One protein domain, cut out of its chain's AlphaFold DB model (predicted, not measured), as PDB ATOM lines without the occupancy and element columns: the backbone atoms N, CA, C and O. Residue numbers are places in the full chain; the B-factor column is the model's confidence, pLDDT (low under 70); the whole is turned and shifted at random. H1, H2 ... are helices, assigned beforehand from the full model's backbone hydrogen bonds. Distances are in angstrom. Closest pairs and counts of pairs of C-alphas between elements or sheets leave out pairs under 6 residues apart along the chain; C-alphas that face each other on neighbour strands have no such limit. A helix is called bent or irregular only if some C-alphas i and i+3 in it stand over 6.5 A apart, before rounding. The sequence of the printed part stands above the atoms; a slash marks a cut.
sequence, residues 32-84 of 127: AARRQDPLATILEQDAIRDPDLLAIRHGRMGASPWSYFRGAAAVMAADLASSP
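Overview. This is residues 32 to 84 of the 127 residues of an uncharacterized protein of Gordonia araii NBRC 100433 (UniProt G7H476). Four short helices follow one another round an open, hollow loop, H4 closing it on the first residues of H1. The 53 printed residues, all helix by class with no named strand, are only just compact, close to loose, with a radius of gyration of the C-alphas of 11.9 A, and span 39 by 24 by 13 A.

Along the chain. H1, residues 38 to 48, begins at C-alpha (286.648, 370.719, 314.119) and is 17.4 A long. H2, residues 51 to 61, is 15.7 A long and irregular: C-alphas 52 and 55 are 7.2 A apart. H3 is residues 65 to 71, 9.9 A. H4, residues 73 to 80, 10.5 A, ends at C-alpha (276.843, 366.434, 307.010).

Arrangement. H1 and H2 are close but not clearly touching, closest C-alphas Asp 46 and Leu 54, 7.0 A. H2 and H3 touch only at the corner, closest C-alphas Met 61 and Tyr 68, 4.5 A. H3 and H4 meet only through their link. H1 and H4 touch, closest C-alphas Pro 38 and Val 75, 5.6 A, at a steep tilt of 44 degrees, opposite ways. Every O i to N i+4 pair is within hydrogen-bond range in H3 and H4, 5 of 7 in H2, and 3 of 7 in H1, beside 6 of 8 O i to N i+3 pairs.

Size, cuts and confidence. The farthest C-alphas, Asp 52 and Pro 84, are 39.1 A apart. The printed part has no cut, its three links are tight, and no printed residue is under 70 in pLDDT.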
ATOM      1  N   ALA A  32     275.181 369.787 318.289       91.12
ATOM      2  CA  ALA A  32     275.353 368.736 319.292       91.12
ATOM      3  C   ALA A  32     275.495 367.335 318.668       91.12
ATOM      4  O   ALA A  32     276.003 366.427 319.324       91.12
ATOM      5  N   ALA A  33     275.089 367.156 317.405       90.50
ATOM      6  CA  ALA A  33     275.252 365.902 316.673       90.50
ATOM      7  C   ALA A  33     276.682 365.695 316.139       90.50
ATOM      8  O   ALA A  33     277.027 364.585 315.711       90.50
ATOM      9  N   ARG A  34     277.526 366.740 316.172       90.38
ATOM     10  CA  ARG A  34     278.923 366.673 315.738       90.38
ATOM     11  C   ARG A  34     279.695 365.655 316.576       90.38
ATOM     12  O   ARG A  34     279.733 365.736 317.801       90.38
ATOM     13  N   ARG A  35     280.356 364.716 315.894       91.69
ATOM     14  CA  ARG A  35     281.142 363.645 316.531       91.69
ATOM     15  C   ARG A  35     282.646 363.912 316.525       91.69
ATOM     16  O   ARG A  35     283.357 363.339 317.344       91.69
ATOM     17  N   GLN A  36     283.122 364.743 315.602       94.00
ATOM     18  CA  GLN A  36     284.535 365.053 315.404       94.00
ATOM     19  C   GLN A  36     284.847 366.469 315.880       94.00
ATOM     20  O   GLN A  36     284.072 367.391 315.635       94.00
ATOM     21  N   ASP A  37     285.991 366.663 316.532       95.19
ATOM     22  CA  ASP A  37     286.443 368.007 316.882       95.19
ATOM     23  C   ASP A  37     286.877 368.771 315.610       95.19
ATOM     24  O   ASP A  37     287.714 368.263 314.854       95.19
ATOM     25  N   PRO A  38     286.328 369.972 315.335       94.25
ATOM     26  CA  PRO A  38     286.648 370.719 314.119       94.25
ATOM     27  C   PRO A  38     288.128 371.080 313.983       94.25
ATOM     28  O   PRO A  38     288.676 371.026 312.882       94.25
ATOM     29  N   LEU A  39     288.780 371.449 315.089       95.31
ATOM     30  CA  LEU A  39     290.178 371.859 315.067       95.31
ATOM     31  C   LEU A  39     291.086 370.643 314.878       95.31
ATOM     32  O   LEU A  39     291.972 370.684 314.029       95.31
ATOM     33  N   ALA A  40     290.828 369.550 315.597       97.06
ATOM     34  CA  ALA A  40     291.545 368.293 315.421       97.06
ATOM     35  C   ALA A  40     291.417 367.783 313.981       97.06
ATOM     36  O   ALA A  40     292.425 367.433 313.379       97.06
ATOM     37  N   THR A  41     290.219 367.854 313.390       95.56
ATOM     38  CA  THR A  41     289.986 367.471 311.985       95.56
ATOM     39  C   THR A  41     290.882 368.263 311.029       95.56
ATOM     40  O   THR A  41     291.444 367.697 310.097       95.56
ATOM     41  N   ILE A  42     291.041 369.573 311.247       95.56
ATOM     42  CA  ILE A  42     291.918 370.413 310.419       95.56
ATOM     43  C   ILE A  42     293.390 370.043 310.635       95.56
ATOM     44  O   ILE A  42     294.126 369.913 309.659       95.56
ATOM     45  N   LEU A  43     293.810 369.866 311.890       96.19
ATOM     46  CA  LEU A  43     295.198 369.562 312.246       96.19
ATOM     47  C   LEU A  43     295.636 368.169 311.776       96.19
ATOM     48  O   LEU A  43     296.778 367.993 311.365       96.19
ATOM     49  N   GLU A  44     294.742 367.179 311.769       96.06
ATOM     50  CA  GLU A  44     295.027 365.838 311.241       96.06
ATOM     51  C   GLU A  44     295.404 365.869 309.752       96.06
ATOM     52  O   GLU A  44     296.248 365.089 309.306       96.06
ATOM     53  N   GLN A  45     294.845 366.808 308.980       93.62
ATOM     54  CA  GLN A  45     295.190 366.971 307.566       93.62
ATOM     55  C   GLN A  45     296.612 367.501 307.354       93.62
ATOM     56  O   GLN A  45     297.138 367.360 306.251       93.62
ATOM     57  N   ASP A  46     297.243 368.107 308.363       95.81
ATOM     58  CA  ASP A  46     298.597 368.649 308.232       95.81
ATOM     59  C   ASP A  46     299.629 367.538 307.983       95.81
ATOM     60  O   ASP A  46     300.640 367.781 307.328       95.81
ATOM     61  N   ALA A  47     299.345 366.299 308.406       95.94
ATOM     62  CA  ALA A  47     300.239 365.148 308.260       95.94
ATOM     63  C   ALA A  47     300.568 364.776 306.800       95.94
ATOM     64  O   ALA A  47     301.593 364.146 306.545       95.94
ATOM     65  N   ILE A  48     299.705 365.146 305.848       93.94
ATOM     66  CA  ILE A  48     299.882 364.868 304.411       93.94
ATOM     67  C   ILE A  48     300.174 366.130 303.590       93.94
ATOM     68  O   ILE A  48     300.235 366.068 302.362       93.94
ATOM     69  N   ARG A  49     300.299 367.289 304.246       94.12
ATOM     70  CA  ARG A  49     300.522 368.585 303.597       94.12
ATOM     71  C   ARG A  49     301.997 368.956 303.635       94.12
ATOM     72  O   ARG A  49     302.761 368.456 304.452       94.12
ATOM     73  N   ASP A  50     302.374 369.868 302.746       97.06
ATOM     74  CA  ASP A  50     303.700 370.473 302.761       97.06
ATOM     75  C   ASP A  50     303.903 371.269 304.070       97.06
ATOM     76  O   ASP A  50     303.164 372.241 304.298       97.06
ATOM     77  N   PRO A  51     304.873 370.884 304.928       97.00
ATOM     78  CA  PRO A  51     305.134 371.547 306.204       97.00
ATOM     79  C   PRO A  51     305.425 373.047 306.071       97.00
ATOM     80  O   PRO A  51     304.994 373.831 306.922       97.00
ATOM     81  N   ASP A  52     306.087 373.462 304.987       98.00
ATOM     82  CA  ASP A  52     306.497 374.855 304.776       98.00
ATOM     83  C   ASP A  52     305.293 375.768 304.480       98.00
ATOM     84  O   ASP A  52     305.348 376.987 304.668       98.00
ATOM     85  N   LEU A  53     304.162 375.186 304.061       97.69
ATOM     86  CA  LEU A  53     302.933 375.911 303.734       97.69
ATOM     87  C   LEU A  53     301.894 375.911 304.865       97.69
ATOM     88  O   LEU A  53     300.895 376.633 304.763       97.69
ATOM     89  N   LEU A  54     302.112 375.166 305.956       97.31
ATOM     90  CA  LEU A  54     301.136 375.038 307.049       97.31
ATOM     91  C   LEU A  54     300.823 376.380 307.717       97.31
ATOM     92  O   LEU A  54     299.657 376.729 307.900       97.31
ATOM     93  N   ALA A  55     301.849 377.182 308.016       97.38
ATOM     94  CA  ALA A  55     301.659 378.495 308.634       97.38
ATOM     95  C   ALA A  55     300.828 379.434 307.742       97.38
ATOM     96  O   ALA A  55     299.962 380.164 308.229       97.38
ATOM     97  N   ILE A  56     301.044 379.382 306.422       97.69
ATOM     98  CA  ILE A  56     300.284 380.174 305.448       97.69
ATOM     99  C   ILE A  56     298.836 379.685 305.380       97.69
ATOM    100  O   ILE A  56     297.919 380.509 305.367       97.69
ATOM    101  N   ARG A  57     298.613 378.363 305.356       96.00
ATOM    102  CA  ARG A  57     297.274 377.756 305.378       96.00
ATOM    103  C   ARG A  57     296.492 378.221 306.602       96.00
ATOM    104  O   ARG A  57     295.429 378.819 306.439       96.00
ATOM    105  N   HIS A  58     297.039 378.009 307.796       96.88
ATOM    106  CA  HIS A  58     296.383 378.365 309.055       96.88
ATOM    107  C   HIS A  58     296.165 379.874 309.175       96.88
ATOM    108  O   HIS A  58     295.072 380.307 309.534       96.88
ATOM    109  N   GLY A  59     297.148 380.686 308.772       97.69
ATOM    110  CA  GLY A  59     297.013 382.144 308.736       97.69
ATOM    111  C   GLY A  59     295.900 382.624 307.796       97.69
ATOM    112  O   GLY A  59     295.119 383.500 308.161       97.69
ATOM    113  N   ARG A  60     295.775 382.027 306.601       97.19
ATOM    114  CA  ARG A  60     294.700 382.359 305.647       97.19
ATOM    115  C   ARG A  60     293.332 381.886 306.131       97.19
ATOM    116  O   ARG A  60     292.368 382.636 305.996       97.19
ATOM    117  N   MET A  61     293.246 380.683 306.698       96.38
ATOM    118  CA  MET A  61     292.002 380.145 307.259       96.38
ATOM    119  C   MET A  61     291.515 380.974 308.455       96.38
ATOM    120  O   MET A  61     290.333 381.291 308.532       96.38
ATOM    121  N   GLY A  62     292.422 381.390 309.343       96.75
ATOM    122  CA  GLY A  62     292.103 382.191 310.527       96.75
ATOM    123  C   GLY A  62     291.748 383.655 310.246       96.75
ATOM    124  O   GLY A  62     291.313 384.359 311.154       96.75
ATOM    125  N   ALA A  63     291.907 384.134 309.008       97.69
ATOM    126  CA  ALA A  63     291.702 385.542 308.669       97.69
ATOM    127  C   ALA A  63     290.234 386.000 308.764       97.69
ATOM    128  O   ALA A  63     289.972 387.178 308.997       97.69
ATOM    129  N   SER A  64     289.267 385.101 308.545       96.81
ATOM    130  CA  SER A  64     287.837 385.408 308.666       96.81
ATOM    131  C   SER A  64     286.993 384.129 308.762       96.81
ATOM    132  O   SER A  64     287.436 383.087 308.275       96.81
ATOM    133  N   PRO A  65     285.748 384.188 309.285       94.75
ATOM    134  CA  PRO A  65     284.825 383.051 309.230       94.75
ATOM    135  C   PRO A  65     284.622 382.521 307.805       94.75
ATOM    136  O   PRO A  65     284.560 381.317 307.587       94.75
ATOM    137  N   TRP A  66     284.586 383.420 306.819       91.31
ATOM    138  CA  TRP A  66     284.487 383.057 305.407       91.31
ATOM    139  C   TRP A  66     285.680 382.213 304.939       91.31
ATOM    140  O   TRP A  66     285.501 381.149 304.347       91.31
ATOM    141  N   SER A  67     286.901 382.665 305.239       93.38
ATOM    142  CA  SER A  67     288.130 381.944 304.892       93.38
ATOM    143  C   SER A  67     288.234 380.601 305.614       93.38
ATOM    144  O   SER A  67     288.736 379.640 305.034       93.38
ATOM    145  N   TYR A  68     287.734 380.520 306.851       94.25
ATOM    146  CA  TYR A  68     287.631 379.268 307.593       94.25
ATOM    147  C   TYR A  68     286.727 378.269 306.863       94.25
ATOM    148  O   TYR A  68     287.184 377.176 306.540       94.25
ATOM    149  N   PHE A  69     285.487 378.649 306.526       90.19
ATOM    150  CA  PHE A  69     284.555 377.745 305.838       90.19
ATOM    151  C   PHE A  69     285.069 377.308 304.460       90.19
ATOM    152  O   PHE A  69     284.872 376.162 304.075       90.19
ATOM    153  N   ARG A  70     285.812 378.175 303.762       89.00
ATOM    154  CA  ARG A  70     286.522 377.837 302.516       89.00
ATOM    155  C   ARG A  70     287.659 376.823 302.695       89.00
ATOM    156  O   ARG A  70     288.020 376.162 301.735       89.00
ATOM    157  N   GLY A  71     288.276 376.743 303.871       90.25
ATOM    158  CA  GLY A  71     289.413 375.853 304.136       90.25
ATOM    159  C   GLY A  71     289.070 374.588 304.929       90.25
ATOM    160  O   GLY A  71     289.947 373.741 305.114       90.25
ATOM    161  N   ALA A  72     287.829 374.476 305.411       92.38
ATOM    162  CA  ALA A  72     287.370 373.465 306.363       92.38
ATOM    163  C   ALA A  72     286.378 372.457 305.745       92.38
ATOM    164  O   ALA A  72     285.472 371.985 306.434       92.38
ATOM    165  N   ALA A  73     286.548 372.100 304.464       90.62
ATOM    166  CA  ALA A  73     285.694 371.138 303.753       90.62
ATOM    167  C   ALA A  73     285.502 369.818 304.526       90.62
ATOM    168  O   ALA A  73     284.377 369.354 304.690       90.62
ATOM    169  N   ALA A  74     286.573 369.276 305.116       90.88
ATOM    170  CA  ALA A  74     286.509 368.060 305.929       90.88
ATOM    171  C   ALA A  74     285.609 368.193 307.175       90.88
ATOM    172  O   ALA A  74     284.913 367.243 307.531       90.88
ATOM    173  N   VAL A  75     285.575 369.367 307.815       92.94
ATOM    174  CA  VAL A  75     284.677 369.630 308.954       92.94
ATOM    175  C   VAL A  75     283.225 369.648 308.480       92.94
ATOM    176  O   VAL A  75     282.374 369.014 309.096       92.94
ATOM    177  N   MET A  76     282.948 370.317 307.355       90.12
ATOM    178  CA  MET A  76     281.602 370.347 306.770       90.12
ATOM    179  C   MET A  76     281.134 368.945 306.365       90.12
ATOM    180  O   MET A  76     280.002 368.568 306.654       90.12
ATOM    181  N   ALA A  77     282.014 368.140 305.764       90.19
ATOM    182  CA  ALA A  77     281.715 366.753 305.425       90.19
ATOM    183  C   ALA A  77     281.411 365.905 306.675       90.19
ATOM    184  O   ALA A  77     280.473 365.108 306.662       90.19
ATOM    185  N   ALA A  78     282.166 366.087 307.764       91.06
ATOM    186  CA  ALA A  78     281.926 365.398 309.032       91.06
ATOM    187  C   ALA A  78     280.574 365.780 309.663       91.06
ATOM    188  O   ALA A  78     279.854 364.901 310.149       91.06
ATOM    189  N   ASP A  79     280.209 367.062 309.599       90.81
ATOM    190  CA  ASP A  79     278.915 367.570 310.059       90.81
ATOM    191  C   ASP A  79     277.762 366.974 309.240       90.81
ATOM    192  O   ASP A  79     276.839 366.386 309.808       90.81
ATOM    193  N   LEU A  80     277.850 367.017 307.906       89.12
ATOM    194  CA  LEU A  80     276.843 366.434 307.010       89.12
ATOM    195  C   LEU A  80     276.716 364.915 307.190       89.12
ATOM    196  O   LEU A  80     275.608 364.382 307.201       89.12
ATOM    197  N   ALA A  81     277.823 364.212 307.443       89.62
ATOM    198  CA  ALA A  81     277.817 362.778 307.735       89.62
ATOM    199  C   ALA A  81     277.113 362.417 309.061       89.62
ATOM    200  O   ALA A  81     276.888 361.234 309.347       89.62
ATOM    201  N   SER A  82     276.792 363.397 309.910       89.62
ATOM    202  CA  SER A  82     275.974 363.186 311.108       89.62
ATOM    203  C   SER A  82     274.469 363.289 310.850       89.62
ATOM    204  O   SER A  82     273.690 362.780 311.660       89.62
ATOM    205  N   SER A  83     274.068 363.846 309.707       89.75
ATOM    206  CA  SER A  83     272.670 364.044 309.333       89.75
ATOM    207  C   SER A  83     272.012 362.767 308.784       89.75
ATOM    208  O   SER A  83     272.680 361.893 308.217       89.75
ATOM    209  N   PRO A  84     270.678 362.634 308.908       90.81
ATOM    210  CA  PRO A  84     269.931 361.587 308.219       90.81
ATOM    211  C   PRO A  84     270.119 361.678 306.700       90.81
ATOM    212  O   PRO A  84     270.004 362.757 306.128       90.81
TER     213      PRO A  84